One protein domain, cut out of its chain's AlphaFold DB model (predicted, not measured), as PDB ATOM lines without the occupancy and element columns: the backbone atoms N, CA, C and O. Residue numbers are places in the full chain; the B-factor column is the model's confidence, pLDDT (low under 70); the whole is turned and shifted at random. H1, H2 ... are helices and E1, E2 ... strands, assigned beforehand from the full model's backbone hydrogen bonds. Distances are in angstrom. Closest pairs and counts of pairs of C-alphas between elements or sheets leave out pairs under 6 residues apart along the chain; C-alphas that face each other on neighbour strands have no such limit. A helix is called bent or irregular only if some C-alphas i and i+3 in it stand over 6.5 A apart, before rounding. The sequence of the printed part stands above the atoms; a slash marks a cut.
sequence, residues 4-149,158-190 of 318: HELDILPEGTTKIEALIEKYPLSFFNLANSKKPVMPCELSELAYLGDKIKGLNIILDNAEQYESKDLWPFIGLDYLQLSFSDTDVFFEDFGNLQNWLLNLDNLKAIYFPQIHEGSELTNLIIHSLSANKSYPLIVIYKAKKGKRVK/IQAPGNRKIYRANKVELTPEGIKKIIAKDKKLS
ATOM      1  N   HIS A   4       1.967  -3.013 -61.854       74.81
ATOM      2  CA  HIS A   4       1.763  -1.580 -62.029       74.81
ATOM      3  C   HIS A   4       2.504  -0.794 -60.945       74.81
ATOM      4  O   HIS A   4       2.392  -1.083 -59.753       74.81
ATOM      5  N   GLU A   5       3.236   0.234 -61.366       73.19
ATOM      6  CA  GLU A   5       3.895   1.182 -60.468       73.19
ATOM      7  C   GLU A   5       2.905   2.269 -60.037       73.19
ATOM      8  O   GLU A   5       2.187   2.833 -60.870       73.19
ATOM      9  N   LEU A   6       2.874   2.583 -58.741       66.62
ATOM     10  CA  LEU A   6       2.110   3.714 -58.217       66.62
ATOM     11  C   LEU A   6       3.058   4.691 -57.513       66.62
ATOM     12  O   LEU A   6       3.655   4.393 -56.482       66.62
ATOM     13  N   ASP A   7       3.157   5.901 -58.063       55.66
ATOM     14  CA  ASP A   7       4.091   6.934 -57.591       55.66
ATOM     15  C   ASP A   7       3.683   7.588 -56.257       55.66
ATOM     16  O   ASP A   7       4.477   8.302 -55.630       55.66
ATOM     17  N   ILE A   8       2.425   7.422 -55.850       57.19
ATOM     18  CA  ILE A   8       1.825   8.022 -54.656       57.19
ATOM     19  C   ILE A   8       0.817   7.012 -54.111       57.19
ATOM     20  O   ILE A   8       0.010   6.490 -54.882       57.19
ATOM     21  N   LEU A   9       0.846   6.767 -52.799       55.44
ATOM     22  CA  LEU A   9      -0.261   6.111 -52.114       55.44
ATOM     23  C   LEU A   9      -1.505   6.974 -52.323       55.44
ATOM     24  O   LEU A   9      -1.494   8.141 -51.925       55.44
ATOM     25  N   PRO A  10      -2.508   6.494 -53.071       54.88
ATOM     26  CA  PRO A  10      -3.638   7.335 -53.398       54.88
ATOM     27  C   PRO A  10      -4.301   7.794 -52.102       54.88
ATOM     28  O   PRO A  10      -4.475   6.998 -51.187       54.88
ATOM     29  N   GLU A  11      -4.611   9.089 -52.008       48.16
ATOM     30  CA  GLU A  11      -5.457   9.600 -50.930       48.16
ATOM     31  C   GLU A  11      -6.798   8.856 -51.027       48.16
ATOM     32  O   GLU A  11      -7.589   9.107 -51.941       48.16
ATOM     33  N   GLY A  12      -6.982   7.869 -50.147       54.59
ATOM     34  CA  GLY A  12      -8.056   6.882 -50.206       54.59
ATOM     35  C   GLY A  12      -7.764   5.661 -51.097       54.59
ATOM     36  O   GLY A  12      -7.138   5.738 -52.159       54.59
ATOM     37  N   THR A  13      -8.306   4.512 -50.684       60.16
ATOM     38  CA  THR A  13      -8.197   3.196 -51.349       60.16
ATOM     39  C   THR A  13      -8.789   3.161 -52.765       60.16
ATOM     40  O   THR A  13      -8.441   2.306 -53.585       60.16
ATOM     41  N   THR A  14      -9.621   4.148 -53.103       60.56
ATOM     42  CA  THR A  14     -10.509   4.170 -54.272       60.56
ATOM     43  C   THR A  14      -9.779   4.076 -55.615       60.56
ATOM     44  O   THR A  14     -10.313   3.526 -56.576       60.56
ATOM     45  N   LYS A  15      -8.540   4.582 -55.725       70.00
ATOM     46  CA  LYS A  15      -7.768   4.458 -56.979       70.00
ATOM     47  C   LYS A  15      -7.183   3.062 -57.181       70.00
ATOM     48  O   LYS A  15      -7.083   2.635 -58.328       70.00
ATOM     49  N   ILE A  16      -6.792   2.368 -56.110       72.31
ATOM     50  CA  ILE A  16      -6.289   0.990 -56.216       72.31
ATOM     51  C   ILE A  16      -7.462   0.055 -56.500       72.31
ATOM     52  O   ILE A  16      -7.369  -0.759 -57.411       72.31
ATOM     53  N   GLU A  17      -8.595   0.247 -55.823       76.94
ATOM     54  CA  GLU A  17      -9.836  -0.497 -56.072       76.94
ATOM     55  C   GLU A  17     -10.290  -0.382 -57.532       76.94
ATOM     56  O   GLU A  17     -10.471  -1.397 -58.198       76.94
ATOM     57  N   ALA A  18     -10.362   0.836 -58.082       79.88
ATOM     58  CA  ALA A  18     -10.732   1.044 -59.483       79.88
ATOM     59  C   ALA A  18      -9.741   0.392 -60.471       79.88
ATOM     60  O   ALA A  18     -10.129  -0.067 -61.550       79.88
ATOM     61  N   LEU A  19      -8.449   0.345 -60.126       76.94
ATOM     62  CA  LEU A  19      -7.441  -0.349 -60.931       76.94
ATOM     63  C   LEU A  19      -7.570  -1.871 -60.821       76.94
ATOM     64  O   LEU A  19      -7.385  -2.546 -61.829       76.94
ATOM     65  N   ILE A  20      -7.920  -2.402 -59.650       81.31
ATOM     66  CA  ILE A  20      -8.178  -3.831 -59.436       81.31
ATOM     67  C   ILE A  20      -9.441  -4.270 -60.177       81.31
ATOM     68  O   ILE A  20      -9.419  -5.304 -60.837       81.31
ATOM     69  N   GLU A  21     -10.517  -3.480 -60.141       82.94
ATOM     70  CA  GLU A  21     -11.732  -3.759 -60.918       82.94
ATOM     71  C   GLU A  21     -11.430  -3.846 -62.417       82.94
ATOM     72  O   GLU A  21     -11.938  -4.724 -63.116       82.94
ATOM     73  N   LYS A  22     -10.564  -2.955 -62.914       81.25
ATOM     74  CA  LYS A  22     -10.153  -2.941 -64.320       81.25
ATOM     75  C   LYS A  22      -9.146  -4.047 -64.662       81.25
ATOM     76  O   LYS A  22      -9.170  -4.556 -65.782       81.25
ATOM     77  N   TYR A  23      -8.269  -4.407 -63.725       80.38
ATOM     78  CA  TYR A  23      -7.178  -5.365 -63.908       80.38
ATOM     79  C   TYR A  23      -7.046  -6.305 -62.687       80.38
ATOM     80  O   TYR A  23      -6.130  -6.166 -61.873       80.38
ATOM     81  N   PRO A  24      -7.928  -7.310 -62.549       80.00
ATOM     82  CA  PRO A  24      -8.051  -8.110 -61.319       80.00
ATOM     83  C   PRO A  24      -6.846  -9.017 -61.022       80.00
ATOM     84  O   PRO A  24      -6.640  -9.454 -59.882       80.00
ATOM     85  N   LEU A  25      -6.038  -9.311 -62.044       81.69
ATOM     86  CA  LEU A  25      -4.830 -10.134 -61.942       81.69
ATOM     87  C   LEU A  25      -3.553  -9.315 -61.721       81.69
ATOM     88  O   LEU A  25      -2.477  -9.901 -61.602       81.69
ATOM     89  N   SER A  26      -3.658  -7.988 -61.686       83.19
ATOM     90  CA  SER A  26      -2.495  -7.124 -61.537       83.19
ATOM     91  C   SER A  26      -2.015  -7.038 -60.096       83.19
ATOM     92  O   SER A  26      -2.785  -7.158 -59.140       83.19
ATOM     93  N   PHE A  27      -0.718  -6.779 -59.970       88.56
ATOM     94  CA  PHE A  27      -0.055  -6.472 -58.711       88.56
ATOM     95  C   PHE A  27       0.458  -5.037 -58.719       88.56
ATOM     96  O   PHE A  27       0.681  -4.456 -59.783       88.56
ATOM     97  N   PHE A  28       0.682  -4.474 -57.536       88.56
ATOM     98  CA  PHE A  28       1.099  -3.086 -57.383       88.56
ATOM     99  C   PHE A  28       2.411  -2.973 -56.625       88.56
ATOM    100  O   PHE A  28       2.615  -3.615 -55.595       88.56
ATOM    101  N   ASN A  29       3.290  -2.113 -57.123       89.94
ATOM    102  CA  ASN A  29       4.549  -1.788 -56.479       89.94
ATOM    103  C   ASN A  29       4.492  -0.361 -55.929       89.94
ATOM    104  O   ASN A  29       4.432   0.606 -56.687       89.94
ATOM    105  N   LEU A  30       4.499  -0.238 -54.601       91.38
ATOM    106  CA  LEU A  30       4.557   1.039 -53.883       91.38
ATOM    107  C   LEU A  30       5.975   1.355 -53.389       91.38
ATOM    108  O   LEU A  30       6.187   2.395 -52.769       91.38
ATOM    109  N   ALA A  31       6.964   0.492 -53.651       92.00
ATOM    110  CA  ALA A  31       8.330   0.684 -53.163       92.00
ATOM    111  C   ALA A  31       9.023   1.910 -53.781       92.00
ATOM    112  O   ALA A  31       9.959   2.452 -53.197       92.00
ATOM    113  N   ASN A  32       8.535   2.373 -54.935       89.56
ATOM    114  CA  ASN A  32       9.030   3.552 -55.644       89.56
ATOM    115  C   ASN A  32       8.246   4.837 -55.326       89.56
ATOM    116  O   ASN A  32       8.492   5.876 -55.947       89.56
ATOM    117  N   SER A  33       7.305   4.794 -54.375       88.38
ATOM    118  CA  SER A  33       6.485   5.953 -54.029       88.38
ATOM    119  C   SER A  33       7.345   7.140 -53.573       88.38
ATOM    120  O   SER A  33       8.396   6.996 -52.940       88.38
ATOM    121  N   LYS A  34       6.894   8.363 -53.873       84.75
ATOM    122  CA  LYS A  34       7.661   9.586 -53.567       84.75
ATOM    123  C   LYS A  34       7.853   9.839 -52.072       84.75
ATOM    124  O   LYS A  34       8.813  10.511 -51.695       84.75
ATOM    125  N   LYS A  35       6.924   9.366 -51.242       85.50
ATOM    126  CA  LYS A  35       6.937   9.538 -49.790       85.50
ATOM    127  C   LYS A  35       6.803   8.169 -49.126       85.50
ATOM    128  O   LYS A  35       5.923   7.419 -49.548       85.50
ATOM    129  N   PRO A  36       7.655   7.853 -48.134       88.94
ATOM    130  CA  PRO A  36       7.431   6.670 -47.324       88.94
ATOM    131  C   PRO A  36       6.136   6.835 -46.534       88.94
ATOM    132  O   PRO A  36       5.726   7.967 -46.264       88.94
ATOM    133  N   VAL A  37       5.535   5.715 -46.162       88.62
ATOM    134  CA  VAL A  37       4.349   5.694 -45.305       88.62
ATOM    135  C   VAL A  37       4.610   5.015 -43.983       88.62
ATOM    136  O   VAL A  37       5.438   4.106 -43.885       88.62
ATOM    137  N   MET A  38       3.899   5.492 -42.974       87.38
ATOM    138  CA  MET A  38       3.855   4.871 -41.665       87.38
ATOM    139  C   MET A  38       2.979   3.614 -41.733       87.38
ATOM    140  O   MET A  38       1.992   3.596 -42.475       87.38
ATOM    141  N   PRO A  39       3.273   2.562 -40.953       88.00
ATOM    142  CA  PRO A  39       2.463   1.345 -40.968       88.00
ATOM    143  C   PRO A  39       0.983   1.575 -40.651       88.00
ATOM    144  O   PRO A  39       0.129   0.948 -41.269       88.00
ATOM    145  N   CYS A  40       0.659   2.537 -39.784       84.06
ATOM    146  CA  CYS A  40      -0.731   2.878 -39.475       84.06
ATOM    147  C   CYS A  40      -1.527   3.345 -40.706       84.06
ATOM    148  O   CYS A  40      -2.714   3.045 -40.818       84.06
ATOM    149  N   GLU A  41      -0.874   4.002 -41.669       84.62
ATOM    150  CA  GLU A  41      -1.489   4.426 -42.934       84.62
ATOM    151  C   GLU A  41      -1.760   3.233 -43.869       84.62
ATOM    152  O   GLU A  41      -2.592   3.322 -44.770       84.62
ATOM    153  N   LEU A  42      -1.097   2.089 -43.655       86.75
ATOM    154  CA  LEU A  42      -1.313   0.861 -44.426       86.75
ATOM    155  C   LEU A  42      -2.527   0.056 -43.956       86.75
ATOM    156  O   LEU A  42      -2.992  -0.808 -44.700       86.75
ATOM    157  N   SER A  43      -3.073   0.345 -42.770       83.31
ATOM    158  CA  SER A  43      -4.268  -0.333 -42.245       83.31
ATOM    159  C   SER A  43      -5.449  -0.268 -43.217       83.31
ATOM    160  O   SER A  43      -6.184  -1.244 -43.374       83.31
ATOM    161  N   GLU A  44      -5.600   0.852 -43.926       81.50
ATOM    162  CA  GLU A  44      -6.645   1.027 -44.941       81.50
ATOM    163  C   GLU A  44      -6.453   0.110 -46.154       81.50
ATOM    164  O   GLU A  44      -7.411  -0.180 -46.856       81.50
ATOM    165  N   LEU A  45      -5.240  -0.392 -46.390       83.94
ATOM    166  CA  LEU A  45      -4.887  -1.256 -47.519       83.94
ATOM    167  C   LEU A  45      -4.670  -2.715 -47.124       83.94
ATOM    168  O   LEU A  45      -4.319  -3.529 -47.979       83.94
ATOM    169  N   ALA A  46      -4.896  -3.072 -45.858       88.25
ATOM    170  CA  ALA A  46      -4.667  -4.420 -45.347       88.25
ATOM    171  C   ALA A  46      -5.401  -5.500 -46.166       88.25
ATOM    172  O   ALA A  46      -4.844  -6.558 -46.450       88.25
ATOM    173  N   TYR A  47      -6.630  -5.219 -46.609       87.88
ATOM    174  CA  TYR A  47      -7.427  -6.155 -47.411       87.88
ATOM    175  C   TYR A  47      -6.882  -6.374 -48.837       87.88
ATOM    176  O   TYR A  47      -7.330  -7.294 -49.515       87.88
ATOM    177  N   LEU A  48      -5.924  -5.551 -49.281       88.12
ATOM    178  CA  LEU A  48      -5.220  -5.660 -50.562       88.12
ATOM    179  C   LEU A  48      -3.789  -6.187 -50.416       88.12
ATOM    180  O   LEU A  48      -3.025  -6.145 -51.382       88.12
ATOM    181  N   GLY A  49      -3.389  -6.642 -49.226       89.38
ATOM    182  CA  GLY A  49      -1.999  -6.992 -48.930       89.38
ATOM    183  C   GLY A  49      -1.382  -8.025 -49.882       89.38
ATOM    184  O   GLY A  49      -0.208  -7.915 -50.229       89.38
ATOM    185  N   ASP A  50      -2.181  -8.959 -50.403       89.62
ATOM    186  CA  ASP A  50      -1.766  -9.965 -51.389       89.62
ATOM    187  C   ASP A  50      -1.482  -9.380 -52.788       89.62
ATOM    188  O   ASP A  50      -0.699  -9.946 -53.560       89.62
ATOM    189  N   LYS A  51      -2.093  -8.234 -53.113       89.88
ATOM    190  CA  LYS A  51      -1.915  -7.500 -54.377       89.88
ATOM    191  C   LYS A  51      -0.733  -6.540 -54.349       89.88
ATOM    192  O   LYS A  51      -0.292  -6.104 -55.414       89.88
ATOM    193  N   ILE A  52      -0.195  -6.220 -53.176       91.69
ATOM    194  CA  ILE A  52       0.959  -5.333 -53.040       91.69
ATOM    195  C   ILE A  52       2.251  -6.155 -53.060       91.69
ATOM    196  O   ILE A  52       2.464  -7.053 -52.249       91.69
ATOM    197  N   LYS A  53       3.140  -5.832 -54.002       93.50
ATOM    198  CA  LYS A  53       4.448  -6.481 -54.199       93.50
ATOM    199  C   LYS A  53       5.630  -5.598 -53.853       93.50
ATOM    200  O   LYS A  53       6.755  -6.089 -53.801       93.50
ATOM    201  N   GLY A  54       5.398  -4.330 -53.547       94.62
ATOM    202  CA  GLY A  54       6.444  -3.523 -52.953       94.62
ATOM    203  C   GLY A  54       5.922  -2.419 -52.067       94.62
ATOM    204  O   GLY A  54       4.839  -1.894 -52.312       94.62
ATOM    205  N   LEU A  55       6.702  -2.079 -51.044       95.12
ATOM    206  CA  LEU A  55       6.373  -1.047 -50.068       95.12
ATOM    207  C   LEU A  55       7.546  -0.101 -49.827       95.12
ATOM    208  O   LEU A  55       8.709  -0.500 -49.870       95.12
ATOM    209  N   ASN A  56       7.216   1.157 -49.550       93.44
ATOM    210  CA  ASN A  56       8.138   2.186 -49.089       93.44
ATOM    211  C   ASN A  56       7.658   2.678 -47.726       93.44
ATOM    212  O   ASN A  56       6.704   3.453 -47.657       93.44
ATOM    213  N   ILE A  57       8.300   2.201 -46.664       92.00
ATOM    214  CA  ILE A  57       7.883   2.454 -45.284       92.00
ATOM    215  C   ILE A  57       8.930   3.242 -44.507       92.00
ATOM    216  O   ILE A  57      10.137   3.163 -44.770       92.00
ATOM    217  N   ILE A  58       8.440   4.010 -43.541       89.44
ATOM    218  CA  ILE A  58       9.235   4.655 -42.503       89.44
ATOM    219  C   ILE A  58       8.706   4.199 -41.146       89.44
ATOM    220  O   ILE A  58       7.497   4.138 -40.956       89.44
ATOM    221  N   LEU A  59       9.618   3.813 -40.259       86.50
ATOM    222  CA  LEU A  59       9.317   3.358 -38.902       86.50
ATOM    223  C   LEU A  59       9.925   4.335 -37.905       86.50
ATOM    224  O   LEU A  59      11.028   4.821 -38.157       86.50
ATOM    225  N   ASP A  60       9.253   4.612 -36.796       75.81
ATOM    226  CA  ASP A  60       9.810   5.518 -35.792       75.81
ATOM    227  C   ASP A  60      10.735   4.767 -34.837       75.81
ATOM    228  O   ASP A  60      11.941   5.004 -34.793       75.81
ATOM    229  N   ASN A  61      10.178   3.768 -34.167       68.50
ATOM    230  CA  ASN A  61      10.817   2.976 -33.119       68.50
ATOM    231  C   ASN A  61      10.704   1.462 -33.364       68.50
ATOM    232  O   ASN A  61      11.244   0.681 -32.585       68.50
ATOM    233  N   ALA A  62      10.059   1.034 -34.459       68.56
ATOM    234  CA  ALA A  62       9.810  -0.372 -34.785       68.56
ATOM    235  C   ALA A  62       8.998  -1.122 -33.713       68.56
ATOM    236  O   ALA A  62       9.048  -2.353 -33.642       68.56
ATOM    237  N   GLU A  63       8.222  -0.394 -32.906       67.31
ATOM    238  CA  GLU A  63       7.423  -0.965 -31.828       67.31
ATOM    239  C   GLU A  63       6.364  -1.956 -32.344       67.31
ATOM    240  O   GLU A  63       5.978  -2.011 -33.519       67.31
ATOM    241  N   GLN A  64       5.833  -2.756 -31.418       61.09
ATOM    242  CA  GLN A  64       4.828  -3.777 -31.713       61.09
ATOM    243  C   GLN A  64       3.595  -3.230 -32.453       61.09
ATOM    244  O   GLN A  64       3.037  -3.925 -33.306       61.09
ATOM    245  N   TYR A  65       3.171  -2.004 -32.137       63.28
ATOM    246  CA  TYR A  65       2.009  -1.375 -32.766       63.28
ATOM    247  C   TYR A  65       2.248  -1.074 -34.246       63.28
ATOM    248  O   TYR A  65       1.364  -1.328 -35.058       63.28
ATOM    249  N   GLU A  66       3.457  -0.642 -34.608       68.31
ATOM    250  CA  GLU A  66       3.850  -0.403 -35.999       68.31
ATOM    251  C   GLU A  66       3.906  -1.714 -36.797       68.31
ATOM    252  O   GLU A  66       3.481  -1.785 -37.946       68.31
ATOM    253  N   SER A  67       4.374  -2.796 -36.172       73.94
ATOM    254  CA  SER A  67       4.546  -4.088 -36.847       73.94
ATOM    255  C   SER A  67       3.227  -4.806 -37.158       73.94
ATOM    256  O   SER A  67       3.174  -5.636 -38.065       73.94
ATOM    257  N   LYS A  68       2.149  -4.520 -36.413       82.00
ATOM    258  CA  LYS A  68       0.849  -5.184 -36.599       82.00
ATOM    259  C   LYS A  68       0.274  -4.924 -37.992       82.00
ATOM    260  O   LYS A  68      -0.206  -5.855 -38.640       82.00
ATOM    261  N   ASP A  69       0.374  -3.685 -38.450       88.06
ATOM    262  CA  ASP A  69      -0.236  -3.241 -39.704       88.06
ATOM    263  C   ASP A  69       0.564  -3.694 -40.937       88.06
ATOM    264  O   ASP A  69       0.085  -3.602 -42.065       88.06
ATOM    265  N   LEU A  70       1.760  -4.257 -40.728       90.94
ATOM    266  CA  LEU A  70       2.611  -4.811 -41.783       90.94
ATOM    267  C   LEU A  70       2.263  -6.264 -42.149       90.94
ATOM    268  O   LEU A  70       2.528  -6.696 -43.271       90.94
ATOM    269  N   TRP A  71       1.647  -7.026 -41.240       91.88
ATOM    270  CA  TRP A  71       1.346  -8.454 -41.441       91.88
ATOM    271  C   TRP A  71       0.504  -8.810 -42.672       91.88
ATOM    272  O   TRP A  71       0.733  -9.881 -43.233       91.88
ATOM    273  N   PRO A  72      -0.428  -7.970 -43.152       93.50
ATOM    274  CA  PRO A  72      -1.112  -8.241 -44.414       93.50
ATOM    275  C   PRO A  72      -0.166  -8.283 -45.630       93.50
ATOM    276  O   PRO A  72      -0.493  -8.883 -46.650       93.50
ATOM    277  N   PHE A  73       1.023  -7.684 -45.524       93.75
ATOM    278  CA  PHE A  73       1.968  -7.460 -46.618       93.75
ATOM    279  C   PHE A  73       3.188  -8.390 -46.537       93.75
ATOM    280  O   PHE A  73       4.329  -7.936 -46.567       93.75
ATOM    281  N   ILE A  74       2.974  -9.705 -46.430       92.50
ATOM    282  CA  ILE A  74       4.074 -10.697 -46.418       92.50
ATOM    283  C   ILE A  74       4.562 -11.088 -47.822       92.50
ATOM    284  O   ILE A  74       5.676 -11.571 -48.011       92.50
ATOM    285  N   GLY A  75       3.737 -10.856 -48.845       90.62
ATOM    286  CA  GLY A  75       3.990 -11.278 -50.223       90.62
ATOM    287  C   GLY A  75       4.911 -10.364 -51.033       90.62
ATOM    288  O   GLY A  75       4.806 -10.402 -52.259       90.62
ATOM    289  N   LEU A  76       5.743  -9.539 -50.391       94.44
ATOM    290  CA  LEU A  76       6.536  -8.486 -51.037       94.44
ATOM    291  C   LEU A  76       7.735  -9.030 -51.816       94.44
ATOM    292  O   LEU A  76       8.485  -9.866 -51.319       94.44
ATOM    293  N   ASP A  77       7.972  -8.446 -52.987       92.31
ATOM    294  CA  ASP A  77       9.182  -8.612 -53.791       92.31
ATOM    295  C   ASP A  77      10.198  -7.490 -53.508       92.31
ATOM    296  O   ASP A  77      11.412  -7.708 -53.582       92.31
ATOM    297  N   TYR A  78       9.711  -6.289 -53.166       95.31
ATOM    298  CA  TYR A  78      10.519  -5.077 -53.024       95.31
ATOM    299  C   TYR A  78      10.210  -4.310 -51.738       95.31
ATOM    300  O   TYR A  78       9.055  -4.037 -51.425       95.31
ATOM    301  N   LEU A  79      11.244  -3.885 -51.015       95.50
ATOM    302  CA  LEU A  79      11.072  -3.093 -49.798       95.50
ATOM    303  C   LEU A  79      12.029  -1.904 -49.776       95.50
ATOM    304  O   LEU A  79      13.243  -2.062 -49.870       95.50
ATOM    305  N   GLN A  80      11.494  -0.706 -49.596       94.31
ATOM    306  CA  GLN A  80      12.261   0.455 -49.175       94.31
ATOM    307  C   GLN A  80      11.958   0.707 -47.696       94.31
ATOM    308  O   GLN A  80      10.811   0.959 -47.336       94.31
ATOM    309  N   LEU A  81      12.981   0.610 -46.845       92.12
ATOM    310  CA  LEU A  81      12.845   0.689 -45.390       92.12
ATOM    311  C   LEU A  81      13.661   1.862 -44.840       92.12
ATOM    312  O   LEU A  81      14.883   1.919 -45.003       92.12
ATOM    313  N   SER A  82      12.969   2.798 -44.196       88.75
ATOM    314  CA  SER A  82      13.541   3.983 -43.544       88.75
ATOM    315  C   SER A  82      13.201   3.993 -42.054       88.75
ATOM    316  O   SER A  82      12.227   3.363 -41.651       88.75
ATOM    317  N   PHE A  83      13.962   4.750 -41.264       84.25
ATOM    318  CA  PHE A  83      13.657   5.007 -39.856       84.25
ATOM    319  C   PHE A  83      13.639   6.520 -39.620       84.25
ATOM    320  O   PHE A  83      14.539   7.201 -40.123       84.25
ATOM    321  N   SER A  84      12.610   7.054 -38.953       78.38
ATOM    322  CA  SER A  84      12.521   8.491 -38.646       78.38
ATOM    323  C   SER A  84      13.450   8.907 -37.514       78.38
ATOM    324  O   SER A  84      13.973  10.022 -37.586       78.38
ATOM    325  N   ASP A  85      13.724   8.014 -36.560       64.62
ATOM    326  CA  ASP A  85      14.712   8.229 -35.508       64.62
ATOM    327  C   ASP A  85      15.879   7.230 -35.598       64.62
ATOM    328  O   ASP A  85      15.744   6.103 -36.081       64.62
ATOM    329  N   THR A  86      17.076   7.660 -35.196       57.81
ATOM    330  CA  THR A  86      18.281   6.810 -35.261       57.81
ATOM    331  C   THR A  86      18.450   5.902 -34.047       57.81
ATOM    332  O   THR A  86      19.250   4.966 -34.114       57.81
ATOM    333  N   ASP A  87      17.686   6.142 -32.983       56.00
ATOM    334  CA  ASP A  87      17.756   5.407 -31.719       56.00
ATOM    335  C   ASP A  87      16.678   4.310 -31.661       56.00
ATOM    336  O   ASP A  87      15.845   4.261 -30.763       56.00
ATOM    337  N   VAL A  88      16.690   3.407 -32.647       60.16
ATOM    338  CA  VAL A  88      15.875   2.182 -32.599       60.16
ATOM    339  C   VAL A  88      16.464   1.260 -31.531       60.16
ATOM    340  O   VAL A  88      17.583   0.759 -31.684       60.16
ATOM    341  N   PHE A  89      15.721   1.028 -30.448       60.78
ATOM    342  CA  PHE A  89      16.150   0.127 -29.384       60.78
ATOM    343  C   PHE A  89      16.004  -1.332 -29.819       60.78
ATOM    344  O   PHE A  89      15.017  -1.748 -30.421       60.78
ATOM    345  N   PHE A  90      17.012  -2.142 -29.497       60.66
ATOM    346  CA  PHE A  90      17.058  -3.558 -29.870       60.66
ATOM    347  C   PHE A  90      15.875  -4.366 -29.307       60.66
ATOM    348  O   PHE A  90      15.438  -5.333 -29.926       60.66
ATOM    349  N   GLU A  91      15.354  -3.964 -28.146       62.22
ATOM    350  CA  GLU A  91      14.264  -4.649 -27.439       62.22
ATOM    351  C   GLU A  91      12.930  -4.582 -28.202       62.22
ATOM    352  O   GLU A  91      12.155  -5.539 -28.163       62.22
ATOM    353  N   ASP A  92      12.712  -3.524 -28.986       65.75
ATOM    354  CA  ASP A  92      11.484  -3.323 -29.764       65.75
ATOM    355  C   ASP A  92      11.532  -4.021 -31.135       65.75
ATOM    356  O   ASP A  92      10.511  -4.254 -31.784       65.75
ATOM    357  N   PHE A  93      12.721  -4.469 -31.548       73.75
ATOM    358  CA  PHE A  93      12.985  -4.985 -32.888       73.75
ATOM    359  C   PHE A  93      12.392  -6.377 -33.166       73.75
ATOM    360  O   PHE A  93      12.279  -6.788 -34.324       73.75
ATOM    361  N   GLY A  94      12.001  -7.123 -32.129       75.25
ATOM    362  CA  GLY A  94      11.576  -8.520 -32.263       75.25
ATOM    363  C   GLY A  94      10.378  -8.716 -33.200       75.25
ATOM    364  O   GLY A  94      10.363  -9.656 -33.997       75.25
ATOM    365  N   ASN A  95       9.396  -7.810 -33.163       80.62
ATOM    366  CA  ASN A  95       8.204  -7.914 -34.011       80.62
ATOM    367  C   ASN A  95       8.504  -7.581 -35.474       80.62
ATOM    368  O   ASN A  95       8.082  -8.317 -36.370       80.62
ATOM    369  N   LEU A  96       9.286  -6.526 -35.708       84.38
ATOM    370  CA  LEU A  96       9.734  -6.155 -37.043       84.38
ATOM    371  C   LEU A  96      10.612  -7.253 -37.650       84.38
ATOM    372  O   LEU A  96      10.417  -7.626 -38.803       84.38
ATOM    373  N   GLN A  97      11.546  -7.812 -36.876       82.06
ATOM    374  CA  GLN A  97      12.382  -8.926 -37.315       82.06
ATOM    375  C   GLN A  97      11.539 -10.147 -37.680       82.06
ATOM    376  O   GLN A  97      11.785 -10.763 -38.713       82.06
ATOM    377  N   ASN A  98      10.534 -10.482 -36.867       84.88
ATOM    378  CA  ASN A  98       9.632 -11.588 -37.158       84.88
ATOM    379  C   ASN A  98       8.866 -11.356 -38.469       84.88
ATOM    380  O   ASN A  98       8.847 -12.232 -39.328       84.88
ATOM    381  N   TRP A  99       8.302 -10.164 -38.676       89.19
ATOM    382  CA  TRP A  99       7.641  -9.839 -39.942       89.19
ATOM    383  C   TRP A  99       8.605  -9.925 -41.134       89.19
ATOM    384  O   TRP A  99       8.300 -10.592 -42.121       89.19
ATOM    385  N   LEU A 100       9.800  -9.336 -41.019       87.94
ATOM    386  CA  LEU A 100      10.846  -9.390 -42.044       87.94
ATOM    387  C   LEU A 100      11.211 -10.837 -42.419       87.94
ATOM    388  O   LEU A 100      11.360 -11.142 -43.601       87.94
ATOM    389  N   LEU A 101      11.315 -11.735 -41.437       84.38
ATOM    390  CA  LEU A 101      11.603 -13.155 -41.660       84.38
ATOM    391  C   LEU A 101      10.505 -13.893 -42.436       84.38
ATOM    392  O   LEU A 101      10.813 -14.900 -43.059       84.38
ATOM    393  N   ASN A 102       9.269 -13.388 -42.437       87.12
ATOM    394  CA  ASN A 102       8.150 -13.950 -43.199       87.12
ATOM    395  C   ASN A 102       8.039 -13.362 -44.623       87.12
ATOM    396  O   ASN A 102       7.109 -13.684 -45.360       87.12
ATOM    397  N   LEU A 103       8.977 -12.499 -45.041       87.75
ATOM    398  CA  LEU A 103       9.035 -11.959 -46.404       87.75
ATOM    399  C   LEU A 103       9.760 -12.919 -47.361       87.75
ATOM    400  O   LEU A 103      10.815 -12.601 -47.933       87.75
ATOM    401  N   ASP A 104       9.181 -14.103 -47.561       80.56
ATOM    402  CA  ASP A 104       9.785 -15.216 -48.310       80.56
ATOM    403  C   ASP A 104      10.130 -14.858 -49.758       80.56
ATOM    404  O   ASP A 104      11.124 -15.346 -50.298       80.56
ATOM    405  N   ASN A 105       9.363 -13.950 -50.369       84.19
ATOM    406  CA  ASN A 105       9.512 -13.519 -51.764       84.19
ATOM    407  C   ASN A 105      10.402 -12.281 -51.948       84.19
ATOM    408  O   ASN A 105      10.648 -11.875 -53.083       84.19
ATOM    409  N   LEU A 106      10.908 -11.683 -50.861       89.19
ATOM    410  CA  LEU A 106      11.649 -10.424 -50.938       89.19
ATOM    411  C   LEU A 106      12.945 -10.576 -51.742       89.19
ATOM    412  O   LEU A 106      13.896 -11.212 -51.281       89.19
ATOM    413  N   LYS A 107      12.993  -9.938 -52.914       86.38
ATOM    414  CA  LYS A 107      14.123  -9.946 -53.855       86.38
ATOM    415  C   LYS A 107      15.107  -8.825 -53.560       86.38
ATOM    416  O   LYS A 107      16.317  -9.038 -53.629       86.38
ATOM    417  N   ALA A 108      14.604  -7.630 -53.241       91.69
ATOM    418  CA  ALA A 108      15.456  -6.479 -52.972       91.69
ATOM    419  C   ALA A 108      14.955  -5.601 -51.825       91.69
ATOM    420  O   ALA A 108      13.766  -5.302 -51.724       91.69
ATOM    421  N   ILE A 109      15.904  -5.130 -51.016       93.62
ATOM    422  CA  ILE A 109      15.691  -4.144 -49.962       93.62
ATOM    423  C   ILE A 109      16.595  -2.925 -50.171       93.62
ATOM    424  O   ILE A 109      17.786  -3.059 -50.459       93.62
ATOM    425  N   TYR A 110      16.040  -1.726 -50.020       93.88
ATOM    426  CA  TYR A 110      16.767  -0.464 -50.119       93.88
ATOM    427  C   TYR A 110      16.677   0.339 -48.821       93.88
ATOM    428  O   TYR A 110      15.591   0.616 -48.319       93.88
ATOM    429  N   PHE A 111      17.840   0.768 -48.328       90.88
ATOM    430  CA  PHE A 111      17.992   1.641 -47.167       90.88
ATOM    431  C   PHE A 111      18.409   3.053 -47.615       90.88
ATOM    432  O   PHE A 111      19.599   3.310 -47.859       90.88
ATOM    433  N   PRO A 112      17.461   4.003 -47.746       86.81
ATOM    434  CA  PRO A 112      17.748   5.345 -48.242       86.81
ATOM    435  C   PRO A 112      18.423   6.258 -47.210       86.81
ATOM    436  O   PRO A 112      19.034   7.254 -47.598       86.81
ATOM    437  N   GLN A 113      18.285   5.979 -45.914       78.94
ATOM    438  CA  GLN A 113      18.705   6.903 -44.848       78.94
ATOM    439  C   GLN A 113      19.763   6.315 -43.909       78.94
ATOM    440  O   GLN A 113      20.532   7.067 -43.315       78.94
ATOM    441  N   ILE A 114      19.877   4.988 -43.840       72.56
ATOM    442  CA  ILE A 114      20.770   4.314 -42.899       72.56
ATOM    443  C   ILE A 114      22.161   4.119 -43.502       72.56
ATOM    444  O   ILE A 114      22.334   3.913 -44.707       72.56
ATOM    445  N   HIS A 115      23.179   4.188 -42.648       68.50
ATOM    446  CA  HIS A 115      24.544   3.875 -43.033       68.50
ATOM    447  C   HIS A 115      24.760   2.370 -43.183       68.50
ATOM    448  O   HIS A 115      24.391   1.572 -42.326       68.50
ATOM    449  N   GLU A 116      25.443   2.003 -44.263       69.19
ATOM    450  CA  GLU A 116      25.987   0.661 -44.418       69.19
ATOM    451  C   GLU A 116      26.888   0.308 -43.231       69.19
ATOM    452  O   GLU A 116      27.774   1.087 -42.865       69.19
ATOM    453  N   GLY A 117      26.655  -0.871 -42.656       60.16
ATOM    454  CA  GLY A 117      27.421  -1.386 -41.526       60.16
ATOM    455  C   GLY A 117      26.920  -0.950 -40.149       60.16
ATOM    456  O   GLY A 117      27.600  -1.252 -39.173       60.16
ATOM    457  N   SER A 118      25.766  -0.276 -40.044       71.75
ATOM    458  CA  SER A 118      25.098  -0.124 -38.744       71.75
ATOM    459  C   SER A 118      24.743  -1.499 -38.166       71.75
ATOM    460  O   SER A 118      24.421  -2.424 -38.915       71.75
ATOM    461  N   GLU A 119      24.809  -1.646 -36.844       68.56
ATOM    462  CA  GLU A 119      24.478  -2.904 -36.162       68.56
ATOM    463  C   GLU A 119      23.055  -3.368 -36.501       68.56
ATOM    464  O   GLU A 119      22.853  -4.517 -36.897       68.56
ATOM    465  N   LEU A 120      22.109  -2.426 -36.500       72.62
ATOM    466  CA  LEU A 120      20.718  -2.628 -36.895       72.62
ATOM    467  C   LEU A 120      20.583  -3.203 -38.313       72.62
ATOM    468  O   LEU A 120      19.968  -4.250 -38.515       72.62
ATOM    469  N   THR A 121      21.179  -2.552 -39.319       74.94
ATOM    470  CA  THR A 121      21.061  -3.039 -40.703       74.94
ATOM    471  C   THR A 121      21.770  -4.365 -40.900       74.94
ATOM    472  O   THR A 121      21.271  -5.202 -41.646       74.94
ATOM    473  N   ASN A 122      22.899  -4.593 -40.226       72.06
ATOM    474  CA  ASN A 122      23.591  -5.878 -40.276       72.06
ATOM    475  C   ASN A 122      22.710  -7.006 -39.728       72.06
ATOM    476  O   ASN A 122      22.631  -8.055 -40.365       72.06
ATOM    477  N   LEU A 123      22.012  -6.783 -38.610       72.81
ATOM    478  CA  LEU A 123      21.085  -7.753 -38.024       72.81
ATOM    479  C   LEU A 123      19.920  -8.071 -38.969       72.81
ATOM    480  O   LEU A 123      19.628  -9.246 -39.215       72.81
ATOM    481  N   ILE A 124      19.294  -7.037 -39.540       79.56
ATOM    482  CA  ILE A 124      18.208  -7.170 -40.522       79.56
ATOM    483  C   ILE A 124      18.667  -8.005 -41.711       79.56
ATOM    484  O   ILE A 124      18.060  -9.013 -42.064       79.56
ATOM    485  N   ILE A 125      19.768  -7.580 -42.323       77.31
ATOM    486  CA  ILE A 125      20.293  -8.183 -43.540       77.31
ATOM    487  C   ILE A 125      20.722  -9.623 -43.288       77.31
ATOM    488  O   ILE A 125      20.446 -10.489 -44.113       77.31
ATOM    489  N   HIS A 126      21.392  -9.896 -42.169       72.06
ATOM    490  CA  HIS A 126      21.771 -11.250 -41.790       72.06
ATOM    491  C   HIS A 126      20.534 -12.144 -41.637       72.06
ATOM    492  O   HIS A 126      20.464 -13.193 -42.268       72.06
ATOM    493  N   SER A 127      19.529 -11.689 -40.883       72.00
ATOM    494  CA  SER A 127      18.285 -12.439 -40.650       72.00
ATOM    495  C   SER A 127      17.545 -12.754 -41.952       72.00
ATOM    496  O   SER A 127      17.133 -13.890 -42.175       72.00
ATOM    497  N   LEU A 128      17.431 -11.766 -42.841       75.25
ATOM    498  CA  LEU A 128      16.761 -11.924 -44.131       75.25
ATOM    499  C   LEU A 128      17.544 -12.815 -45.102       75.25
ATOM    500  O   LEU A 128      16.949 -13.585 -45.846       75.25
ATOM    501  N   SER A 129      18.873 -12.695 -45.131       68.38
ATOM    502  CA  SER A 129      19.711 -13.405 -46.106       68.38
ATOM    503  C   SER A 129      20.021 -14.852 -45.724       68.38
ATOM    504  O   SER A 129      20.323 -15.656 -46.600       68.38
ATOM    505  N   ALA A 130      19.951 -15.207 -44.438       62.44
ATOM    506  CA  ALA A 130      20.238 -16.564 -43.973       62.44
ATOM    507  C   ALA A 130      19.141 -17.581 -44.341       62.44
ATOM    508  O   ALA A 130      19.434 -18.765 -44.474       62.44
ATOM    509  N   ASN A 131      17.898 -17.124 -44.524       59.78
ATOM    510  CA  ASN A 131      16.728 -17.989 -44.704       59.78
ATOM    511  C   ASN A 131      16.219 -18.053 -46.153       59.78
ATOM    512  O   ASN A 131      15.163 -18.624 -46.412       59.78
ATOM    513  N   LYS A 132      16.952 -17.469 -47.109       59.28
ATOM    514  CA  LYS A 132      16.543 -17.406 -48.517       59.28
ATOM    515  C   LYS A 132      17.319 -18.398 -49.374       59.28
ATOM    516  O   LYS A 132      18.536 -18.525 -49.260       59.28
ATOM    517  N   SER A 133      16.608 -19.043 -50.296       55.47
ATOM    518  CA  SER A 133      17.196 -19.892 -51.341       55.47
ATOM    519  C   SER A 133      17.893 -19.095 -52.452       55.47
ATOM    520  O   SER A 133      18.550 -19.687 -53.302       55.47
ATOM    521  N   TYR A 134      17.771 -17.765 -52.447       57.88
ATOM    522  CA  TYR A 134      18.345 -16.850 -53.432       57.88
ATOM    523  C   TYR A 134      18.917 -15.587 -52.757       57.88
ATOM    524  O   TYR A 134      18.482 -15.231 -51.656       57.88
ATOM    525  N   PRO A 135      19.852 -14.865 -53.408       64.19
ATOM    526  CA  PRO A 135      20.441 -13.657 -52.860       64.19
ATOM    527  C   PRO A 135      19.434 -12.563 -52.631       64.19
ATOM    528  O   PRO A 135      18.797 -12.070 -53.564       64.19
ATOM    529  N   LEU A 136      19.411 -12.074 -51.399       78.56
ATOM    530  CA  LEU A 136      18.817 -10.785 -51.117       78.56
ATOM    531  C   LEU A 136      19.684  -9.676 -51.725       78.56
ATOM    532  O   LEU A 136      20.850  -9.502 -51.358       78.56
ATOM    533  N   ILE A 137      19.102  -8.877 -52.613       86.31
ATOM    534  CA  ILE A 137      19.746  -7.667 -53.119       86.31
ATOM    535  C   ILE A 137      19.552  -6.556 -52.091       86.31
ATOM    536  O   ILE A 137      18.444  -6.089 -51.851       86.31
ATOM    537  N   VAL A 138      20.643  -6.111 -51.487       87.44
ATOM    538  CA  VAL A 138      20.658  -5.027 -50.508       87.44
ATOM    539  C   VAL A 138      21.242  -3.789 -51.162       87.44
ATOM    540  O   VAL A 138      22.363  -3.806 -51.671       87.44
ATOM    541  N   ILE A 139      20.512  -2.685 -51.123       90.19
ATOM    542  CA  ILE A 139      20.949  -1.419 -51.697       90.19
ATOM    543  C   ILE A 139      21.050  -0.393 -50.571       90.19
ATOM    544  O   ILE A 139      20.130  -0.228 -49.775       90.19
ATOM    545  N   TYR A 140      22.159   0.336 -50.523       88.56
ATOM    546  CA  TYR A 140      22.328   1.498 -49.653       88.56
ATOM    547  C   TYR A 140      22.411   2.778 -50.473       88.56
ATOM    548  O   TYR A 140      22.928   2.794 -51.600       88.56
ATOM    549  N   LYS A 141      21.962   3.893 -49.888       86.38
ATOM    550  CA  LYS A 141      22.158   5.200 -50.515       86.38
ATOM    551  C   LYS A 141      23.642   5.547 -50.571       86.38
ATOM    552  O   LYS A 141      24.345   5.537 -49.560       86.38
ATOM    553  N   ALA A 142      24.136   5.904 -51.753       77.81
ATOM    554  CA  ALA A 142      25.525   6.325 -51.886       77.81
ATOM    555  C   ALA A 142      25.774   7.639 -51.112       77.81
ATOM    556  O   ALA A 142      25.059   8.630 -51.276       77.81
ATOM    557  N   LYS A 143      26.816   7.681 -50.268       71.19
ATOM    558  CA  LYS A 143      27.201   8.915 -49.563       71.19
ATOM    559  C   LYS A 143      27.581   9.999 -50.585       71.19
ATOM    560  O   LYS A 143      28.392   9.757 -51.480       71.19
ATOM    561  N   LYS A 144      27.063  11.226 -50.424       51.16
ATOM    562  CA  LYS A 144      27.577  12.423 -51.121       51.16
ATOM    563  C   LYS A 144      28.958  12.783 -50.547       51.16
ATOM    564  O   LYS A 144      29.079  13.667 -49.710       51.16
ATOM    565  N   GLY A 145      30.003  12.071 -50.956       46.72
ATOM    566  CA  GLY A 145      31.387  12.377 -50.590       46.72
ATOM    567  C   GLY A 145      32.068  13.253 -51.642       46.72
ATOM    568  O   GLY A 145      32.066  12.908 -52.822       46.72
ATOM    569  N   LYS A 146      32.674  14.374 -51.215       36.22
ATOM    570  CA  LYS A 146      33.641  15.167 -52.003       36.22
ATOM    571  C   LYS A 146      34.665  14.228 -52.653       36.22
ATOM    572  O   LYS A 146      35.041  13.240 -52.030       36.22
ATOM    573  N   ARG A 147      35.140  14.552 -53.866       34.53
ATOM    574  CA  ARG A 147      36.247  13.857 -54.553       34.53
ATOM    575  C   ARG A 147      37.471  13.756 -53.628       34.53
ATOM    576  O   ARG A 147      38.339  14.622 -53.645       34.53
ATOM    577  N   VAL A 148      37.549  12.705 -52.825       35.31
ATOM    578  CA  VAL A 148      38.784  12.289 -52.173       35.31
ATOM    579  C   VAL A 148      39.487  11.429 -53.210       35.31
ATOM    580  O   VAL A 148      38.933  10.423 -53.650       35.31
ATOM    581  N   LYS A 149      40.676  11.856 -53.650       36.09
ATOM    582  CA  LYS A 149      41.579  11.004 -54.430       36.09
ATOM    583  C   LYS A 149      41.710   9.684 -53.668       36.09
ATOM    584  O   LYS A 149      42.226   9.684 -52.552       36.09
ATOM    585  N   ILE A 158      33.118  -6.093 -44.775       30.77
ATOM    586  CA  ILE A 158      32.505  -6.776 -43.654       30.77
ATOM    587  C   ILE A 158      32.204  -8.194 -44.152       30.77
ATOM    588  O   ILE A 158      31.323  -8.404 -44.985       30.77
ATOM    589  N   GLN A 159      33.005  -9.158 -43.700       35.25
ATOM    590  CA  GLN A 159      32.651 -10.566 -43.780       35.25
ATOM    591  C   GLN A 159      31.449 -10.773 -42.860       35.25
ATOM    592  O   GLN A 159      31.548 -10.515 -41.664       35.25
ATOM    593  N   ALA A 160      30.320 -11.217 -43.403       35.25
ATOM    594  CA  ALA A 160      29.234 -11.766 -42.598       35.25
ATOM    595  C   ALA A 160      28.451 -12.813 -43.420       35.25
ATOM    596  O   ALA A 160      28.290 -12.612 -44.626       35.25
ATOM    597  N   PRO A 161      27.969 -13.901 -42.799       38.38
ATOM    598  CA  PRO A 161      27.330 -15.040 -43.469       38.38
ATOM    599  C   PRO A 161      25.898 -14.711 -43.932       38.38
ATOM    600  O   PRO A 161      25.286 -13.785 -43.401       38.38
ATOM    601  N   GLY A 162      25.398 -15.412 -44.958       46.22
ATOM    602  CA  GLY A 162      24.056 -15.250 -45.552       46.22
ATOM    603  C   GLY A 162      24.067 -14.938 -47.059       46.22
ATOM    604  O   GLY A 162      24.987 -14.281 -47.550       46.22
ATOM    605  N   ASN A 163      23.043 -15.398 -47.786       63.44
ATOM    606  CA  ASN A 163      22.906 -15.249 -49.236       63.44
ATOM    607  C   ASN A 163      22.457 -13.818 -49.621       63.44
ATOM    608  O   ASN A 163      21.269 -13.485 -49.556       63.44
ATOM    609  N   ARG A 164      23.398 -12.920 -49.955       66.31
ATOM    610  CA  ARG A 164      23.093 -11.513 -50.293       66.31
ATOM    611  C   ARG A 164      24.121 -10.832 -51.191       66.31
ATOM    612  O   ARG A 164      25.314 -11.120 -51.125       66.31
ATOM    613  N   LYS A 165      23.676  -9.802 -51.917       73.25
ATOM    614  CA  LYS A 165      24.524  -8.898 -52.712       73.25
ATOM    615  C   LYS A 165      24.300  -7.444 -52.298       73.25
ATOM    616  O   LYS A 165      23.162  -6.992 -52.260       73.25
ATOM    617  N   ILE A 166      25.371  -6.713 -51.983       78.94
ATOM    618  CA  ILE A 166      25.297  -5.331 -51.477       78.94
ATOM    619  C   ILE A 166      25.715  -4.341 -52.568       78.94
ATOM    620  O   ILE A 166      26.807  -4.457 -53.119       78.94
ATOM    621  N   TYR A 167      24.886  -3.328 -52.819       83.69
ATOM    622  CA  TYR A 167      25.120  -2.278 -53.814       83.69
ATOM    623  C   TYR A 167      24.948  -0.874 -53.229       83.69
ATOM    624  O   TYR A 167      24.265  -0.668 -52.224       83.69
ATOM    625  N   ARG A 168      25.529   0.129 -53.901       84.44
ATOM    626  CA  ARG A 168      25.374   1.551 -53.549       84.44
ATOM    627  C   ARG A 168      24.812   2.354 -54.715       84.44
ATOM    628  O   ARG A 168      25.424   2.428 -55.780       84.44
ATOM    629  N   ALA A 169      23.691   3.039 -54.503       85.69
ATOM    630  CA  ALA A 169      23.050   3.852 -55.538       85.69
ATOM    631  C   ALA A 169      22.396   5.119 -54.963       85.69
ATOM    632  O   ALA A 169      21.966   5.154 -53.821       85.69
ATOM    633  N   ASN A 170      22.356   6.200 -55.751       81.75
ATOM    634  CA  ASN A 170      21.697   7.462 -55.359       81.75
ATOM    635  C   ASN A 170      20.248   7.553 -55.839       81.75
ATOM    636  O   ASN A 170      19.425   8.207 -55.208       81.75
ATOM    637  N   LYS A 171      19.979   6.964 -57.004       83.88
ATOM    638  CA  LYS A 171      18.651   6.824 -57.587       83.88
ATOM    639  C   LYS A 171      18.406   5.332 -57.678       83.88
ATOM    640  O   LYS A 171      19.199   4.644 -58.323       83.88
ATOM    641  N   VAL A 172      17.382   4.876 -56.980       88.38
ATOM    642  CA  VAL A 172      16.979   3.479 -56.935       88.38
ATOM    643  C   VAL A 172      15.561   3.428 -57.455       88.38
ATOM    644  O   VAL A 172      14.732   4.242 -57.065       88.38
ATOM    645  N   GLU A 173      15.350   2.514 -58.381       91.44
ATOM    646  CA  GLU A 173      14.046   2.124 -58.876       91.44
ATOM    647  C   GLU A 173      13.970   0.628 -58.567       91.44
ATOM    648  O   GLU A 173      14.758  -0.160 -59.096       91.44
ATOM    649  N   LEU A 174      13.135   0.258 -57.601       90.31
ATOM    650  CA  LEU A 174      12.954  -1.115 -57.145       90.31
ATOM    651  C   LEU A 174      12.030  -1.854 -58.112       90.31
ATOM    652  O   LEU A 174      10.890  -2.175 -57.800       90.31
ATOM    653  N   THR A 175      12.552  -2.072 -59.313       87.69
ATOM    654  CA  THR A 175      11.969  -2.860 -60.401       87.69
ATOM    655  C   THR A 175      13.036  -3.809 -60.946       87.69
ATOM    656  O   THR A 175      14.233  -3.573 -60.723       87.69
ATOM    657  N   PRO A 176      12.671  -4.872 -61.686       83.50
ATOM    658  CA  PRO A 176      13.657  -5.746 -62.321       83.50
ATOM    659  C   PRO A 176      14.673  -4.969 -63.175       83.50
ATOM    660  O   PRO A 176      15.881  -5.203 -63.094       83.50
ATOM    661  N   GLU A 177      14.212  -3.996 -63.960       83.19
ATOM    662  CA  GLU A 177      15.039  -3.165 -64.834       83.19
ATOM    663  C   GLU A 177      15.914  -2.193 -64.037       83.19
ATOM    664  O   GLU A 177      17.093  -2.009 -64.360       83.19
ATOM    665  N   GLY A 178      15.359  -1.564 -62.997       85.62
ATOM    666  CA  GLY A 178      16.085  -0.645 -62.126       85.62
ATOM    667  C   GLY A 178      17.226  -1.338 -61.382       85.62
ATOM    668  O   GLY A 178      18.360  -0.847 -61.378       85.62
ATOM    669  N   ILE A 179      16.969  -2.539 -60.862       85.56
ATOM    670  CA  ILE A 179      17.970  -3.387 -60.206       85.56
ATOM    671  C   ILE A 179      19.062  -3.808 -61.197       85.56
ATOM    672  O   ILE A 179      20.245  -3.606 -60.915       85.56
ATOM    673  N   LYS A 180      18.700  -4.296 -62.393       83.38
ATOM    674  CA  LYS A 180      19.676  -4.655 -63.444       83.38
ATOM    675  C   LYS A 180      20.613  -3.492 -63.784       83.38
ATOM    676  O   LYS A 180      21.819  -3.692 -63.932       83.38
ATOM    677  N   LYS A 181      20.096  -2.257 -63.859       84.62
ATOM    678  CA  LYS A 181      20.917  -1.051 -64.094       84.62
ATOM    679  C   LYS A 181      21.909  -0.790 -62.959       84.62
ATOM    680  O   LYS A 181      23.035  -0.374 -63.234       84.62
ATOM    681  N   ILE A 182      21.510  -1.006 -61.703       84.06
ATOM    682  CA  ILE A 182      22.388  -0.839 -60.534       84.06
ATOM    683  C   ILE A 182      23.519  -1.868 -60.579       84.06
ATOM    684  O   ILE A 182      24.682  -1.473 -60.515       84.06
ATOM    685  N   ILE A 183      23.185  -3.145 -60.784       78.94
ATOM    686  CA  ILE A 183      24.160  -4.242 -60.897       78.94
ATOM    687  C   ILE A 183      25.153  -3.955 -62.029       78.94
ATOM    688  O   ILE A 183      26.363  -3.962 -61.821       78.94
ATOM    689  N   ALA A 184      24.657  -3.613 -63.221       76.44
ATOM    690  CA  ALA A 184      25.503  -3.314 -64.375       76.44
ATOM    691  C   ALA A 184      26.415  -2.094 -64.151       76.44
ATOM    692  O   ALA A 184      27.535  -2.043 -64.659       76.44
ATOM    693  N   LYS A 185      25.947  -1.085 -63.406       76.88
ATOM    694  CA  LYS A 185      26.751   0.094 -63.069       76.88
ATOM    695  C   LYS A 185      27.845  -0.235 -62.057       76.88
ATOM    696  O   LYS A 185      28.950   0.285 -62.196       76.88
ATOM    697  N   ASP A 186      27.547  -1.075 -61.074       69.88
ATOM    698  CA  ASP A 186      28.524  -1.541 -60.093       69.88
ATOM    699  C   ASP A 186      29.616  -2.394 -60.760       69.88
ATOM    700  O   ASP A 186      30.799  -2.086 -60.608       69.88
ATOM    701  N   LYS A 187      29.227  -3.321 -61.654       61.34
ATOM    702  CA  LYS A 187      30.148  -4.093 -62.517       61.34
ATOM    703  C   LYS A 187      31.113  -3.188 -63.308       61.34
ATOM    704  O   LYS A 187      32.272  -3.536 -63.486       61.34
ATOM    705  N   LYS A 188      30.668  -2.004 -63.757       57.94
ATOM    706  CA  LYS A 188      31.512  -1.017 -64.473       57.94
ATOM    707  C   LYS A 188      32.416  -0.179 -63.563       57.94
ATOM    708  O   LYS A 188      33.424   0.340 -64.036       57.94
ATOM    709  N   LEU A 189      32.026   0.039 -62.305       50.94
ATOM    710  CA  LEU A 189      32.773   0.850 -61.333       50.94
ATOM    711  C   LEU A 189      33.808   0.029 -60.561       50.94
ATOM    712  O   LEU A 189      34.800   0.589 -60.094       50.94
ATOM    713  N   SER A 190      33.593  -1.278 -60.437       38.62
ATOM    714  CA  SER A 190      34.581  -2.194 -59.892       38.62
ATOM    715  C   SER A 190      35.686  -2.417 -60.928       38.62
ATOM    716  O   SER A 190      35.581  -3.269 -61.800       38.62
TER     717      SER A 190
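Overview. This is residues 4 to 149 and 158 to 190 of the 318 residues of an uncharacterized protein of Pseudoalteromonas neustonica (UniProt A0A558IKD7). From E1 to E5 the chain winds in right-handed turns set side by side, strand then helix; the strands make one twisted parallel sheet, curled like part of a barrel, and H2, H3, H4 and H5 make a curving row along one side of it. H6 crosses the sheet's other face near one edge, over E5 and E6, while H1 sits by the other edge, near E1. The 179 printed residues hold six named helices and six named strands, in the order H1 E1 H2 E2 H3 E3 H4 E4 H5 E5 E6 H6, and the class is mixed, helices and strands. The sheet runs E1 E2 E3 E4 E5 E6. The whole is compact, with a radius of gyration of the C-alphas of 16.3 A and spans of 54 by 38 by 34 A.

Arrangement. In the sheet, E2, residues 52 to 59, and E3, residues 78 to 83, are parallel at 8 degrees, with N 57 and O 80 2.9 A apart. On the other side of E2 is the edge strand E1, residues 27 to 29, parallel to it at 32 degrees, with N 53 and O 28 2.8 A apart. E2 bends by 51 degrees at residue 56, and its pairing is staggered: residues 52 to 54 pair with E1, residues 54 to 59 with E3. E4, residues 108 to 111, is parallel to E3 at 19 degrees, with N 110 and O 79 2.8 A apart. E5, residues 136 to 141, is parallel to E4, with N 109 and O 137 2.8 A apart. The edge strand E6, residues 164 to 169, is parallel to E5, with N 138 and O 165 2.8 A apart. H5, residues 119 to 130, has a height over the sheet of 9.8 A; it is over E5 and only just over E4, where 3 of its C-alphas fall, and runs along the strands, at 1 degree to E5 on the local plane. H6, residues 176 to 189, is on the opposite face at a height of 9.0 A, over E5 and E6, and runs across the strands, at 68 degrees to E5 on the local plane; with H5 this gives three layers, helices on both faces of a sheet. The closest C-alphas of E6 and H6 are those of Ala 169 and Ile 182, 6.9 A. H4, residues 90 to 101, is not on the sheet but touches H5, closest at the C-alphas of Leu 101 and Leu 128, 5.9 A, at a shallow tilt of 27 degrees, the same way. H3, residues 64 to 68, touches H4, closest at the C-alphas of Ser 67 and Leu 96, 5.6 A. H2, residues 39 to 51, only just touches H3, with 3 pairs of C-alphas within 8 A, made by its residues 39 to 40 alone; the closest are Pro 39 and Glu 66, 5.4 A. H2 is on the sheet at a height of 5.0 A, over none of the strands. H1, residues 14 to 22, only grazes the sheet, with residues 16 to 20, and is near H2. The strand-helix-strand units, two parallel neighbour strands joined through a helix, are E1 H2 E2, E2 H3 E3, E3 H4 E4 and E4 H5 E5, each with a right-handed crossover. Every O i to N i+4 pair is within hydrogen-bond range in H1, H3, H5 and H6, against 2 of 9 in H2, where 7 of 10 O i to N i+3 pairs are, and 5 of 8 in H4.

Along the chain. E2, the longest strand, measures 18.6 A from first to last C-alpha, E3 16.9 A, E5 16.3 A, E6 16.2 A, E4 10.3 A and E1 6.9 A. H6 measures 20.2 A, H2 16.6 A, H5 16.3 A, H4 16.2 A, H1 12.3 A and H3 6.5 A. H2 and H4 are irregular: C-alphas 47 and 50 are 7.9 A apart, C-alphas 92 and 95 7.1 A. H1 begins at C-alpha 14, (-10.509, 4.170, -54.272), and H6 ends at C-alpha 189, (32.773, 0.850, -61.333).

Size, cuts and confidence. The two C-alphas farthest apart are those of Glu 21 and Lys 149, 55.7 A. Residues 150 to 157 are not printed, and C-alphas 149 and 158 are 22.7 A apart across this cut, in the link from E5 to E6. Of the links that are printed whole, none is long. The mean pLDDT of the printed part is 76.3; 52 residues are under 70, among them 6 to 14, 85 to 92, 144 to 149 and 158 to 164.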